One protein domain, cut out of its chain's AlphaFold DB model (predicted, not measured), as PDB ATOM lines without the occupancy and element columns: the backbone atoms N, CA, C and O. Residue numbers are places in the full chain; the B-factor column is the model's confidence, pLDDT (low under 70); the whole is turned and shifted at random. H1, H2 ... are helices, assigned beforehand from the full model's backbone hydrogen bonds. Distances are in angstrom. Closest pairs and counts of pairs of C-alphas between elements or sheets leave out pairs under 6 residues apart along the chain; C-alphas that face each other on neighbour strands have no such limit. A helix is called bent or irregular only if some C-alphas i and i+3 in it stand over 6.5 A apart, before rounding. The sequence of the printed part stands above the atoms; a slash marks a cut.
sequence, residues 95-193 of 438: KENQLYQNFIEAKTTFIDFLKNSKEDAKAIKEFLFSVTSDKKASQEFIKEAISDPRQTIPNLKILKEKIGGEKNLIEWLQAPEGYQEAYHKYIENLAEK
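Overview. This is residues 95 to 193 of the 438 residues of an uncharacterized protein of Brachyspira sp. CAG:484 (UniProt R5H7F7). Seven rather short helices, mostly crossed, pack round H3: H6 runs beside it, H1 crosses it on another side, H2 and H5 form a crossed pair toward its beginning, and H4 and H7 a crossed pair past its end. The last part of H7 reaches away from the body and lengthens the longest axis. The printed part has 99 residues, with seven named helices, H1 to H7 in chain order, and no named strand; the class is all helix. The whole is compact, with a radius of gyration of the C-alphas of 12.8 A and spans of 39 by 27 by 26 A.

Along the chain. The longest helix by residues is H5, residues 149 to 162, 20.3 A from C-alpha 149 at (-13.106, 51.750, -14.402) to C-alpha 162. It is irregular: C-alphas 150 and 153 are 7.2 A apart, and its line is a rough one. Before it come H4, residues 135 to 145, 15.5 A; H3, residues 121 to 133, 18.2 A; H2, residues 110 to 116; and H1, residues 98 to 106, which begins at C-alpha 98 at (-9.716, 22.919, -20.907). After it come H6, residues 166 to 174, and H7, residues 179 to 191, 18.3 A, ending at C-alpha 191 at (6.980, 50.151, -13.135).

Arrangement. H5 touches H2 at a steep tilt of 48 degrees, the same way; their closest C-alphas, of Ile 158 and Lys 115, are 6.3 A apart. H5 and H6 touch only at the corner, closest at the C-alphas of Lys 160 and Leu 169, 5.7 A. H6 touches residues 125 to 129 of H3, the hub, at a shallow tilt of 11 degrees, the same way, with the C-alphas of Trp 172 and Phe 129 closest at 7.0 A. H1 touches H3 about perpendicular, at 78 degrees; the closest C-alphas, of Leu 99 and Phe 127, are 6.4 A apart. H3 and H4 touch only at the corner, with the C-alphas of Thr 132 and Ser 138 closest at 4.6 A. H4 touches residues 182 to 186 of H7 about perpendicular, at 84 degrees, closest at the C-alphas of Gln 139 and Tyr 186, 6.0 A. H5 and H7 are apart, as are H1 and H6. Every O i to N i+4 pair is within hydrogen-bond range in H1, H2, H3, H6 and H7; in H4 it is 6 of 7 and in H5 8 of 10.

Size, cuts and confidence. The two C-alphas farthest apart, of Lys 118 and Glu 192, are 38.9 A apart. Residues 147 to 153, of which 149 to 153 belong to H5, stand free. The six links between the helices are tight, and the printed part has no cut. The mean pLDDT of the printed part is 94.8, and no printed residue is under 70.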
ATOM      1  N   LYS A  95      -2.059  25.293 -19.753       90.62
ATOM      2  CA  LYS A  95      -2.066  24.454 -20.964       90.62
ATOM      3  C   LYS A  95      -2.972  23.228 -20.840       90.62
ATOM      4  O   LYS A  95      -3.429  22.709 -21.848       90.62
ATOM      5  N   GLU A  96      -3.221  22.778 -19.616       91.94
ATOM      6  CA  GLU A  96      -4.076  21.630 -19.288       91.94
ATOM      7  C   GLU A  96      -5.490  22.067 -18.880       91.94
ATOM      8  O   GLU A  96      -6.389  21.240 -18.735       91.94
ATOM      9  N   ASN A  97      -5.711  23.370 -18.685       92.88
ATOM     10  CA  ASN A  97      -7.016  23.911 -18.349       92.88
ATOM     11  C   ASN A  97      -7.897  23.972 -19.609       92.88
ATOM     12  O   ASN A  97      -7.767  24.883 -20.429       92.88
ATOM     13  N   GLN A  98      -8.812  23.008 -19.754       92.75
ATOM     14  CA  GLN A  98      -9.716  22.919 -20.907       92.75
ATOM     15  C   GLN A  98     -10.550  24.191 -21.100       92.75
ATOM     16  O   GLN A  98     -10.762  24.625 -22.230       92.75
ATOM     17  N   LEU A  99     -10.994  24.818 -20.007       94.81
ATOM     18  CA  LEU A  99     -11.803  26.026 -20.096       94.81
ATOM     19  C   LEU A  99     -10.994  27.210 -20.645       94.81
ATOM     20  O   LEU A  99     -11.521  28.016 -21.407       94.81
ATOM     21  N   TYR A 100      -9.698  27.269 -20.332       95.81
ATOM     22  CA  TYR A 100      -8.787  28.232 -20.941       95.81
ATOM     23  C   TYR A 100      -8.543  27.967 -22.428       95.81
ATOM     24  O   TYR A 100      -8.526  28.914 -23.211       95.81
ATOM     25  N   GLN A 101      -8.429  26.705 -22.850       95.25
ATOM     26  CA  GLN A 101      -8.335  26.391 -24.282       95.25
ATOM     27  C   GLN A 101      -9.597  26.845 -25.034       95.25
ATOM     28  O   GLN A 101      -9.496  27.534 -26.047       95.25
ATOM     29  N   ASN A 102     -10.781  26.580 -24.470       95.31
ATOM     30  CA  ASN A 102     -12.053  27.044 -25.030       95.31
ATOM     31  C   ASN A 102     -12.126  28.583 -25.108       95.31
ATOM     32  O   ASN A 102     -12.664  29.131 -26.071       95.31
ATOM     33  N   PHE A 103     -11.579  29.295 -24.116       96.56
ATOM     34  CA  PHE A 103     -11.475  30.759 -24.133       96.56
ATOM     35  C   PHE A 103     -10.631  31.261 -25.312       96.56
ATOM     36  O   PHE A 103     -11.068  32.152 -26.044       96.56
ATOM     37  N   ILE A 104      -9.456  30.664 -25.534       95.62
ATOM     38  CA  ILE A 104      -8.570  31.032 -26.646       95.62
ATOM     39  C   ILE A 104      -9.263  30.814 -27.998       95.62
ATOM     40  O   ILE A 104      -9.173  31.664 -28.888       95.62
ATOM     41  N   GLU A 105      -9.995  29.712 -28.150       94.75
ATOM     42  CA  GLU A 105     -10.756  29.409 -29.368       94.75
ATOM     43  C   GLU A 105     -11.928  30.372 -29.597       94.75
ATOM     44  O   GLU A 105     -12.218  30.730 -30.742       94.75
ATOM     45  N   ALA A 106     -12.569  30.837 -28.520       94.25
ATOM     46  CA  ALA A 106     -13.715  31.739 -28.581       94.25
ATOM     47  C   ALA A 106     -13.368  33.154 -29.082       94.25
ATOM     48  O   ALA A 106     -14.275  33.878 -29.495       94.25
ATOM     49  N   LYS A 107     -12.084  33.553 -29.073       94.00
ATOM     50  CA  LYS A 107     -11.591  34.858 -29.573       94.00
ATOM     51  C   LYS A 107     -12.389  36.055 -29.037       94.00
ATOM     52  O   LYS A 107     -12.744  36.970 -29.778       94.00
ATOM     53  N   THR A 108     -12.673  36.029 -27.742       95.62
ATOM     54  CA  THR A 108     -13.459  37.045 -27.035       95.62
ATOM     55  C   THR A 108     -12.680  37.574 -25.828       95.62
ATOM     56  O   THR A 108     -11.601  37.077 -25.514       95.62
ATOM     57  N   THR A 109     -13.221  38.585 -25.152       96.00
ATOM     58  CA  THR A 109     -12.716  39.070 -23.860       96.00
ATOM     59  C   THR A 109     -12.978  38.044 -22.750       96.00
ATOM     60  O   THR A 109     -13.903  37.228 -22.856       96.00
ATOM     61  N   PHE A 110     -12.189  38.064 -21.676       97.06
ATOM     62  CA  PHE A 110     -12.389  37.188 -20.521       97.06
ATOM     63  C   PHE A 110     -13.768  37.389 -19.891       97.06
ATOM     64  O   PHE A 110     -14.448  36.411 -19.573       97.06
ATOM     65  N   ILE A 111     -14.212  38.637 -19.726       95.75
ATOM     66  CA  ILE A 111     -15.517  38.928 -19.123       95.75
ATOM     67  C   ILE A 111     -16.664  38.426 -20.009       95.75
ATOM     68  O   ILE A 111     -17.591  37.795 -19.493       95.75
ATOM     69  N   ASP A 112     -16.605  38.631 -21.328       96.31
ATOM     70  CA  ASP A 112     -17.645  38.127 -22.236       96.31
ATOM     71  C   ASP A 112     -17.635  36.597 -22.322       96.31
ATOM     72  O   ASP A 112     -18.697  35.970 -22.392       96.31
ATOM     73  N   PHE A 113     -16.455  35.976 -22.261       97.81
ATOM     74  CA  PHE A 113     -16.333  34.526 -22.170       97.81
ATOM     75  C   PHE A 113     -17.025  33.988 -20.913       97.81
ATOM     76  O   PHE A 113     -17.883  33.108 -20.999       97.81
ATOM     77  N   LEU A 114     -16.713  34.561 -19.747       96.75
ATOM     78  CA  LEU A 114     -17.308  34.168 -18.470       96.75
ATOM     79  C   LEU A 114     -18.823  34.372 -18.465       96.75
ATOM     80  O   LEU A 114     -19.562  33.485 -18.038       96.75
ATOM     81  N   LYS A 115     -19.301  35.505 -18.988       96.12
ATOM     82  CA  LYS A 115     -20.729  35.819 -19.106       96.12
ATOM     83  C   LYS A 115     -21.491  34.732 -19.871       96.12
ATOM     84  O   LYS A 115     -22.557  34.305 -19.422       96.12
ATOM     85  N   ASN A 116     -20.921  34.252 -20.976       95.12
ATOM     86  CA  ASN A 116     -21.534  33.250 -21.851       95.12
ATOM     87  C   ASN A 116     -21.240  31.797 -21.445       95.12
ATOM     88  O   ASN A 116     -21.882  30.879 -21.960       95.12
ATOM     89  N   SER A 117     -20.309  31.577 -20.516       93.62
ATOM     90  CA  SER A 117     -19.962  30.243 -20.035       93.62
ATOM     91  C   SER A 117     -21.139  29.570 -19.323       93.62
ATOM     92  O   SER A 117     -21.857  30.197 -18.531       93.62
ATOM     93  N   LYS A 118     -21.313  28.276 -19.611       93.75
ATOM     94  CA  LYS A 118     -22.287  27.372 -18.977       93.75
ATOM     95  C   LYS A 118     -21.634  26.398 -17.993       93.75
ATOM     96  O   LYS A 118     -22.314  25.509 -17.492       93.75
ATOM     97  N   GLU A 119     -20.335  26.552 -17.756       94.62
ATOM     98  CA  GLU A 119     -19.597  25.719 -16.813       94.62
ATOM     99  C   GLU A 119     -20.051  25.961 -15.375       94.62
ATOM    100  O   GLU A 119     -20.569  27.028 -15.029       94.62
ATOM    101  N   ASP A 120     -19.827  24.965 -14.524       94.44
ATOM    102  CA  ASP A 120     -20.118  25.096 -13.106       94.44
ATOM    103  C   ASP A 120     -19.137  26.044 -12.388       94.44
ATOM    104  O   ASP A 120     -18.031  26.348 -12.848       94.44
ATOM    105  N   ALA A 121     -19.546  26.509 -11.206       95.12
ATOM    106  CA  ALA A 121     -18.776  27.462 -10.411       95.12
ATOM    107  C   ALA A 121     -17.380  26.956 -10.012       95.12
ATOM    108  O   ALA A 121     -16.462  27.758  -9.829       95.12
ATOM    109  N   LYS A 122     -17.198  25.637  -9.867       92.94
ATOM    110  CA  LYS A 122     -15.905  25.047  -9.513       92.94
ATOM    111  C   LYS A 122     -14.950  25.139 -10.699       92.94
ATOM    112  O   LYS A 122     -13.823  25.590 -10.511       92.94
ATOM    113  N   ALA A 123     -15.404  24.789 -11.901       93.81
ATOM    114  CA  ALA A 123     -14.622  24.920 -13.127       93.81
ATOM    115  C   ALA A 123     -14.235  26.384 -13.402       93.81
ATOM    116  O   ALA A 123     -13.083  26.665 -13.734       93.81
ATOM    117  N   ILE A 124     -15.154  27.333 -13.177       96.50
ATOM    118  CA  ILE A 124     -14.868  28.773 -13.299       96.50
ATOM    119  C   ILE A 124     -13.818  29.223 -12.282       96.50
ATOM    120  O   ILE A 124     -12.889  29.947 -12.636       96.50
ATOM    121  N   LYS A 125     -13.928  28.785 -11.024       94.94
ATOM    122  CA  LYS A 125     -12.941  29.103  -9.986       94.94
ATOM    123  C   LYS A 125     -11.554  28.560 -10.348       94.94
ATOM    124  O   LYS A 125     -10.586  29.311 -10.284       94.94
ATOM    125  N   GLU A 126     -11.454  27.298 -10.768       94.19
ATOM    126  CA  GLU A 126     -10.188  26.692 -11.217       94.19
ATOM    127  C   GLU A 126      -9.599  27.435 -12.428       94.19
ATOM    128  O   GLU A 126      -8.405  27.723 -12.449       94.19
ATOM    129  N   PHE A 127     -10.433  27.825 -13.397       96.19
ATOM    130  CA  PHE A 127     -10.034  28.668 -14.529       96.19
ATOM    131  C   PHE A 127      -9.464  30.017 -14.097       96.19
ATOM    132  O   PHE A 127      -8.382  30.387 -14.550       96.19
ATOM    133  N   LEU A 128     -10.141  30.734 -13.200       97.19
ATOM    134  CA  LEU A 128      -9.684  32.042 -12.735       97.19
ATOM    135  C   LEU A 128      -8.328  31.961 -12.020       97.19
ATOM    136  O   LEU A 128      -7.466  32.795 -12.282       97.19
ATOM    137  N   PHE A 129      -8.103  30.936 -11.189       96.00
ATOM    138  CA  PHE A 129      -6.794  30.695 -10.567       96.00
ATOM    139  C   PHE A 129      -5.722  30.284 -11.584       96.00
ATOM    140  O   PHE A 129      -4.588  30.755 -11.508       96.00
ATOM    141  N   SER A 130      -6.059  29.451 -12.576       95.69
ATOM    142  CA  SER A 130      -5.139  29.133 -13.676       95.69
ATOM    143  C   SER A 130      -4.708  30.394 -14.429       95.69
ATOM    144  O   SER A 130      -3.519  30.566 -14.687       95.69
ATOM    145  N   VAL A 131      -5.645  31.300 -14.727       97.38
ATOM    146  CA  VAL A 131      -5.367  32.575 -15.409       97.38
ATOM    147  C   VAL A 131      -4.476  33.479 -14.560       97.38
ATOM    148  O   VAL A 131      -3.480  33.984 -15.071       97.38
ATOM    149  N   THR A 132      -4.788  33.678 -13.275       96.94
ATOM    150  CA  THR A 132      -4.002  34.573 -12.403       96.94
ATOM    151  C   THR A 132      -2.626  34.010 -12.042       96.94
ATOM    152  O   THR A 132      -1.697  34.785 -11.819       96.94
ATOM    153  N   SER A 133      -2.462  32.685 -12.043       94.69
ATOM    154  CA  SER A 133      -1.169  32.031 -11.794       94.69
ATOM    155  C   SER A 133      -0.212  32.056 -12.996       94.69
ATOM    156  O   SER A 133       1.006  32.022 -12.807       94.69
ATOM    157  N   ASP A 134      -0.724  32.144 -14.229       95.88
ATOM    158  CA  ASP A 134       0.106  32.211 -15.435       95.88
ATOM    159  C   ASP A 134       0.551  33.644 -15.746       95.88
ATOM    160  O   ASP A 134      -0.245  34.581 -15.749       95.88
ATOM    161  N   LYS A 135       1.830  33.833 -16.086       93.62
ATOM    162  CA  LYS A 135       2.404  35.167 -16.324       93.62
ATOM    163  C   LYS A 135       1.758  35.912 -17.497       93.62
ATOM    164  O   LYS A 135       1.586  37.124 -17.408       93.62
ATOM    165  N   LYS A 136       1.463  35.239 -18.611       95.19
ATOM    166  CA  LYS A 136       0.952  35.910 -19.813       95.19
ATOM    167  C   LYS A 136      -0.553  36.136 -19.700       95.19
ATOM    168  O   LYS A 136      -1.013  37.254 -19.918       95.19
ATOM    169  N   ALA A 137      -1.293  35.099 -19.317       96.38
ATOM    170  CA  ALA A 137      -2.742  35.182 -19.190       96.38
ATOM    171  C   ALA A 137      -3.161  36.166 -18.094       96.38
ATOM    172  O   ALA A 137      -4.083  36.948 -18.311       96.38
ATOM    173  N   SER A 138      -2.448  36.201 -16.961       97.31
ATOM    174  CA  SER A 138      -2.711  37.196 -15.916       97.31
ATOM    175  C   SER A 138      -2.531  38.620 -16.435       97.31
ATOM    176  O   SER A 138      -3.397  39.454 -16.210       97.31
ATOM    177  N   GLN A 139      -1.462  38.918 -17.179       96.50
ATOM    178  CA  GLN A 139      -1.248  40.260 -17.728       96.50
ATOM    179  C   GLN A 139      -2.360  40.684 -18.696       96.50
ATOM    180  O   GLN A 139      -2.804  41.831 -18.646       96.50
ATOM    181  N   GLU A 140      -2.810  39.775 -19.563       96.69
ATOM    182  CA  GLU A 140      -3.919  40.026 -20.492       96.69
ATOM    183  C   GLU A 140      -5.232  40.258 -19.734       96.69
ATOM    184  O   GLU A 140      -5.918  41.250 -19.980       96.69
ATOM    185  N   PHE A 141      -5.523  39.406 -18.747       97.81
ATOM    186  CA  PHE A 141      -6.713  39.511 -17.913       97.81
ATOM    187  C   PHE A 141      -6.743  40.795 -17.078       97.81
ATOM    188  O   PHE A 141      -7.739  41.512 -17.098       97.81
ATOM    189  N   ILE A 142      -5.651  41.130 -16.377       98.06
ATOM    190  CA  ILE A 142      -5.561  42.360 -15.577       98.06
ATOM    191  C   ILE A 142      -5.737  43.584 -16.477       98.06
ATOM    192  O   ILE A 142      -6.515  44.474 -16.144       98.06
ATOM    193  N   LYS A 143      -5.072  43.621 -17.640       96.50
ATOM    194  CA  LYS A 143      -5.193  44.733 -18.592       96.50
ATOM    195  C   LYS A 143      -6.635  44.930 -19.065       96.50
ATOM    196  O   LYS A 143      -7.075  46.069 -19.182       96.50
ATOM    197  N   GLU A 144      -7.357  43.845 -19.336       96.56
ATOM    198  CA  GLU A 144      -8.782  43.898 -19.664       96.56
ATOM    199  C   GLU A 144      -9.603  44.415 -18.477       96.56
ATOM    200  O   GLU A 144     -10.339  45.394 -18.621       96.56
ATOM    201  N   ALA A 145      -9.433  43.808 -17.299       95.44
ATOM    202  CA  ALA A 145     -10.196  44.112 -16.093       95.44
ATOM    203  C   ALA A 145     -10.085  45.586 -15.672       95.44
ATOM    204  O   ALA A 145     -11.063  46.166 -15.198       95.44
ATOM    205  N   ILE A 146      -8.918  46.208 -15.884       95.31
ATOM    206  CA  ILE A 146      -8.663  47.605 -15.506       95.31
ATOM    207  C   ILE A 146      -8.823  48.611 -16.657       95.31
ATOM    208  O   ILE A 146      -8.572  49.802 -16.457       95.31
ATOM    209  N   SER A 147      -9.232  48.171 -17.848       94.31
ATOM    210  CA  SER A 147      -9.286  49.034 -19.039       94.31
ATOM    211  C   SER A 147     -10.335  50.151 -18.947       94.31
ATOM    212  O   SER A 147     -10.048  51.283 -19.333       94.31
ATOM    213  N   ASP A 148     -11.517  49.857 -18.396       95.38
ATOM    214  CA  ASP A 148     -12.580  50.833 -18.129       95.38
ATOM    215  C   ASP A 148     -13.018  50.746 -16.655       95.38
ATOM    216  O   ASP A 148     -13.670  49.773 -16.264       95.38
ATOM    217  N   PRO A 149     -12.684  51.737 -15.806       94.75
ATOM    218  CA  PRO A 149     -13.106  51.750 -14.402       94.75
ATOM    219  C   PRO A 149     -14.627  51.745 -14.221       94.75
ATOM    220  O   PRO A 149     -15.120  51.185 -13.244       94.75
ATOM    221  N   ARG A 150     -15.399  52.246 -15.195       95.69
ATOM    222  CA  ARG A 150     -16.867  52.232 -15.111       95.69
ATOM    223  C   ARG A 150     -17.459  50.828 -15.254       95.69
ATOM    224  O   ARG A 150     -18.606  50.616 -14.859       95.69
ATOM    225  N   GLN A 151     -16.687  49.861 -15.761       95.56
ATOM    226  CA  GLN A 151     -17.096  48.454 -15.827       95.56
ATOM    227  C   GLN A 151     -16.754  47.658 -14.567       95.56
ATOM    228  O   GLN A 151     -17.187  46.512 -14.469       95.56
ATOM    229  N   THR A 152     -16.054  48.227 -13.578       93.06
ATOM    230  CA  THR A 152     -15.662  47.492 -12.364       93.06
ATOM    231  C   THR A 152     -16.860  46.807 -11.699       93.06
ATOM    232  O   THR A 152     -16.839  45.596 -11.477       93.06
ATOM    233  N   ILE A 153     -17.936  47.549 -11.415       91.38
ATOM    234  CA  ILE A 153     -19.119  46.998 -10.734       91.38
ATOM    235  C   ILE A 153     -19.865  45.963 -11.603       91.38
ATOM    236  O   ILE A 153     -20.122  44.863 -11.101       91.38
ATOM    237  N   PRO A 154     -20.186  46.233 -12.888       94.62
ATOM    238  CA  PRO A 154     -20.732  45.213 -13.790       94.62
ATOM    239  C   PRO A 154     -19.887  43.933 -13.871       94.62
ATOM    240  O   PRO A 154     -20.431  42.833 -13.762       94.62
ATOM    241  N   ASN A 155     -18.565  44.064 -13.998       96.00
ATOM    242  CA  ASN A 155     -17.648  42.934 -14.128       96.00
ATOM    243  C   ASN A 155     -17.583  42.115 -12.837       96.00
ATOM    244  O   ASN A 155     -17.668  40.889 -12.881       96.00
ATOM    245  N   LEU A 156     -17.519  42.772 -11.673       95.50
ATOM    246  CA  LEU A 156     -17.577  42.095 -10.374       95.50
ATOM    247  C   LEU A 156     -18.892  41.341 -10.172       95.50
ATOM    248  O   LEU A 156     -18.883  40.269  -9.572       95.50
ATOM    249  N   LYS A 157     -20.014  41.855 -10.689       95.88
ATOM    250  CA  LYS A 157     -21.298  41.144 -10.646       95.88
ATOM    251  C   LYS A 157     -21.253  39.853 -11.469       95.88
ATOM    252  O   LYS A 157     -21.669  38.813 -10.963       95.88
ATOM    253  N   ILE A 158     -20.705  39.908 -12.686       96.94
ATOM    254  CA  ILE A 158     -20.519  38.727 -13.546       96.94
ATOM    255  C   ILE A 158     -19.598  37.712 -12.859       96.94
ATOM    256  O   ILE A 158     -19.943  36.536 -12.760       96.94
ATOM    257  N   LEU A 159     -18.459  38.165 -12.328       97.19
ATOM    258  CA  LEU A 159     -17.510  37.313 -11.612       97.19
ATOM    259  C   LEU A 159     -18.158  36.663 -10.383       97.19
ATOM    260  O   LEU A 159     -18.071  35.448 -10.236       97.19
ATOM    261  N   LYS A 160     -18.860  37.441  -9.542       97.00
ATOM    262  CA  LYS A 160     -19.587  36.948  -8.356       97.00
ATOM    263  C   LYS A 160     -20.590  35.862  -8.730       97.00
ATOM    264  O   LYS A 160     -20.655  34.842  -8.051       97.00
ATOM    265  N   GLU A 161     -21.371  36.076  -9.783       96.88
ATOM    266  CA  GLU A 161     -22.360  35.106 -10.253       96.88
ATOM    267  C   GLU A 161     -21.687  33.815 -10.739       96.88
ATOM    268  O   GLU A 161     -22.008  32.728 -10.259       96.88
ATOM    269  N   LYS A 162     -20.704  33.933 -11.640       96.94
ATOM    270  CA  LYS A 162     -20.081  32.783 -12.308       96.94
ATOM    271  C   LYS A 162     -19.174  31.965 -11.398       96.94
ATOM    272  O   LYS A 162     -19.120  30.750 -11.539       96.94
ATOM    273  N   ILE A 163     -18.504  32.594 -10.434       95.12
ATOM    274  CA  ILE A 163     -17.630  31.898  -9.478       95.12
ATOM    275  C   ILE A 163     -18.410  31.227  -8.330       95.12
ATOM    276  O   ILE A 163     -17.821  30.586  -7.457       95.12
ATOM    277  N   GLY A 164     -19.741  31.349  -8.302       95.25
ATOM    278  CA  GLY A 164     -20.589  30.712  -7.291       95.25
ATOM    279  C   GLY A 164     -20.718  31.504  -5.991       95.25
ATOM    280  O   GLY A 164     -20.853  30.919  -4.917       95.25
ATOM    281  N   GLY A 165     -20.685  32.833  -6.075       93.06
ATOM    282  CA  GLY A 165     -21.027  33.731  -4.981       93.06
ATOM    283  C   GLY A 165     -19.845  34.442  -4.330       93.06
ATOM    284  O   GLY A 165     -18.679  34.306  -4.697       93.06
ATOM    285  N   GLU A 166     -20.183  35.242  -3.325       92.94
ATOM    286  CA  GLU A 166     -19.284  36.225  -2.718       92.94
ATOM    287  C   GLU A 166     -18.077  35.609  -2.016       92.94
ATOM    288  O   GLU A 166     -16.962  36.093  -2.175       92.94
ATOM    289  N   LYS A 167     -18.283  34.500  -1.299       92.69
ATOM    290  CA  LYS A 167     -17.204  33.792  -0.605       92.69
ATOM    291  C   LYS A 167     -16.097  33.373  -1.575       92.69
ATOM    292  O   LYS A 167     -14.928  33.609  -1.295       92.69
ATOM    293  N   ASN A 168     -16.470  32.781  -2.709       94.12
ATOM    294  CA  ASN A 168     -15.508  32.330  -3.711       94.12
ATOM    295  C   ASN A 168     -14.833  33.511  -4.417       94.12
ATOM    296  O   ASN A 168     -13.642  33.433  -4.700       94.12
ATOM    297  N   LEU A 169     -15.571  34.601  -4.666       95.50
ATOM    298  CA  LEU A 169     -15.000  35.824  -5.228       95.50
ATOM    299  C   LEU A 169     -13.933  36.420  -4.302       95.50
ATOM    300  O   LEU A 169     -12.828  36.685  -4.759       95.50
ATOM    301  N   ILE A 170     -14.239  36.595  -3.011       92.12
ATOM    302  CA  ILE A 170     -13.287  37.109  -2.011       92.12
ATOM    303  C   ILE A 170     -12.059  36.208  -1.928       92.12
ATOM    304  O   ILE A 170     -10.933  36.700  -1.930       92.12
ATOM    305  N   GLU A 171     -12.280  34.894  -1.889       92.44
ATOM    306  CA  GLU A 171     -11.197  33.918  -1.853       92.44
ATOM    307  C   GLU A 171     -10.275  34.073  -3.066       92.44
ATOM    308  O   GLU A 171      -9.076  34.214  -2.883       92.44
ATOM    309  N   TRP A 172     -10.805  34.136  -4.289       95.56
ATOM    310  CA  TRP A 172      -9.975  34.344  -5.480       95.56
ATOM    311  C   TRP A 172      -9.306  35.724  -5.525       95.56
ATOM    312  O   TRP A 172      -8.177  35.842  -6.002       95.56
ATOM    313  N   LEU A 173      -9.956  36.771  -5.012       94.75
ATOM    314  CA  LEU A 173      -9.360  38.104  -4.970       94.75
ATOM    315  C   LEU A 173      -8.122  38.156  -4.060       94.75
ATOM    316  O   LEU A 173      -7.141  38.805  -4.419       94.75
ATOM    317  N   GLN A 174      -8.176  37.486  -2.904       89.38
ATOM    318  CA  GLN A 174      -7.213  37.652  -1.806       89.38
ATOM    319  C   GLN A 174      -6.246  36.481  -1.612       89.38
ATOM    320  O   GLN A 174      -5.252  36.628  -0.898       89.38
ATOM    321  N   ALA A 175      -6.546  35.312  -2.169       88.44
ATOM    322  CA  ALA A 175      -5.702  34.141  -2.004       88.44
ATOM    323  C   ALA A 175      -4.320  34.333  -2.656       88.44
ATOM    324  O   ALA A 175      -4.189  35.103  -3.616       88.44
ATOM    325  N   PRO A 176      -3.300  33.595  -2.178       86.88
ATOM    326  CA  PRO A 176      -2.076  33.378  -2.940       86.88
ATOM    327  C   PRO A 176      -2.407  32.946  -4.375       86.88
ATOM    328  O   PRO A 176      -3.421  32.291  -4.623       86.88
ATOM    329  N   GLU A 177      -1.611  33.387  -5.345       89.38
ATOM    330  CA  GLU A 177      -1.844  33.161  -6.780       89.38
ATOM    331  C   GLU A 177      -3.190  33.692  -7.324       89.38
ATOM    332  O   GLU A 177      -3.537  33.453  -8.485       89.38
ATOM    333  N   GLY A 178      -3.949  34.424  -6.508       94.25
ATOM    334  CA  GLY A 178      -5.211  35.061  -6.852       94.25
ATOM    335  C   GLY A 178      -5.041  36.414  -7.545       94.25
ATOM    336  O   GLY A 178      -3.952  36.807  -7.976       94.25
ATOM    337  N   TYR A 179      -6.145  37.156  -7.646       96.69
ATOM    338  CA  TYR A 179      -6.191  38.417  -8.391       96.69
ATOM    339  C   TYR A 179      -5.215  39.469  -7.863       96.69
ATOM    340  O   TYR A 179      -4.497  40.082  -8.648       96.69
ATOM    341  N   GLN A 180      -5.179  39.698  -6.547       94.50
ATOM    342  CA  GLN A 180      -4.373  40.774  -5.970       94.50
ATOM    343  C   GLN A 180      -2.871  40.558  -6.194       94.50
ATOM    344  O   GLN A 180      -2.147  41.515  -6.469       94.50
ATOM    345  N   GLU A 181      -2.398  39.312  -6.127       94.19
ATOM    346  CA  GLU A 181      -1.000  38.986  -6.412       94.19
ATOM    347  C   GLU A 181      -0.677  39.156  -7.904       94.19
ATOM    348  O   GLU A 181       0.349  39.746  -8.253       94.19
ATOM    349  N   ALA A 182      -1.570  38.706  -8.791       97.00
ATOM    350  CA  ALA A 182      -1.441  38.921 -10.232       97.00
ATOM    351  C   ALA A 182      -1.424  40.418 -10.595       97.00
ATOM    352  O   ALA A 182      -0.578  40.860 -11.375       97.00
ATOM    353  N   TYR A 183      -2.306  41.212  -9.984       97.12
ATOM    354  CA  TYR A 183      -2.346  42.666 -10.130       97.12
ATOM    355  C   TYR A 183      -1.048  43.316  -9.639       97.12
ATOM    356  O   TYR A 183      -0.475  44.154 -10.331       97.12
ATOM    357  N   HIS A 184      -0.536  42.904  -8.477       94.75
ATOM    358  CA  HIS A 184       0.725  43.420  -7.950       94.75
ATOM    359  C   HIS A 184       1.889  43.172  -8.919       94.75
ATOM    360  O   HIS A 184       2.580  44.122  -9.284       94.75
ATOM    361  N   LYS A 185       2.027  41.938  -9.425       95.50
ATOM    362  CA  LYS A 185       3.030  41.587 -10.444       95.50
ATOM    363  C   LYS A 185       2.836  42.385 -11.732       95.50
ATOM    364  O   LYS A 185       3.809  42.758 -12.384       95.50
ATOM    365  N   TYR A 186       1.595  42.644 -12.142       96.50
ATOM    366  CA  TYR A 186       1.313  43.487 -13.305       96.50
ATOM    367  C   TYR A 186       1.846  44.915 -13.108       96.50
ATOM    368  O   TYR A 186       2.512  45.432 -14.005       96.50
ATOM    369  N   ILE A 187       1.619  45.520 -11.938       95.31
ATOM    370  CA  ILE A 187       2.122  46.863 -11.615       95.31
ATOM    371  C   ILE A 187       3.648  46.888 -11.501       95.31
ATOM    372  O   ILE A 187       4.259  47.809 -12.032       95.31
ATOM    373  N   GLU A 188       4.277  45.877 -10.898       93.44
ATOM    374  CA  GLU A 188       5.743  45.742 -10.884       93.44
ATOM    375  C   GLU A 188       6.316  45.728 -12.306       93.44
ATOM    376  O   GLU A 188       7.170  46.545 -12.646       93.44
ATOM    377  N   ASN A 189       5.769  44.876 -13.181       93.19
ATOM    378  CA  ASN A 189       6.191  44.811 -14.583       93.19
ATOM    379  C   ASN A 189       5.948  46.131 -15.334       93.19
ATOM    380  O   ASN A 189       6.645  46.421 -16.303       93.19
ATOM    381  N   LEU A 190       4.923  46.900 -14.957       92.62
ATOM    382  CA  LEU A 190       4.664  48.216 -15.536       92.62
ATOM    383  C   LEU A 190       5.687  49.245 -15.034       92.62
ATOM    384  O   LEU A 190       6.202  50.019 -15.831       92.62
ATOM    385  N   ALA A 191       6.021  49.233 -13.745       89.19
ATOM    386  CA  ALA A 191       6.980  50.151 -13.135       89.19
ATOM    387  C   ALA A 191       8.421  49.951 -13.644       89.19
ATOM    388  O   ALA A 191       9.194  50.905 -13.694       89.19
ATOM    389  N   GLU A 192       8.783  48.731 -14.045       89.69
ATOM    390  CA  GLU A 192      10.110  48.408 -14.590       89.69
ATOM    391  C   GLU A 192      10.309  48.840 -16.052       89.69
ATOM    392  O   GLU A 192      11.441  48.874 -16.541       89.69
ATOM    393  N   LYS A 193       9.228  49.172 -16.767       91.38
ATOM    394  CA  LYS A 193       9.282  49.563 -18.179       91.38
ATOM    395  C   LYS A 193       9.757  51.011 -18.343       91.38
ATOM    396  O   LYS A 193       9.084  51.916 -17.846       91.38
TER     397      LYS A 193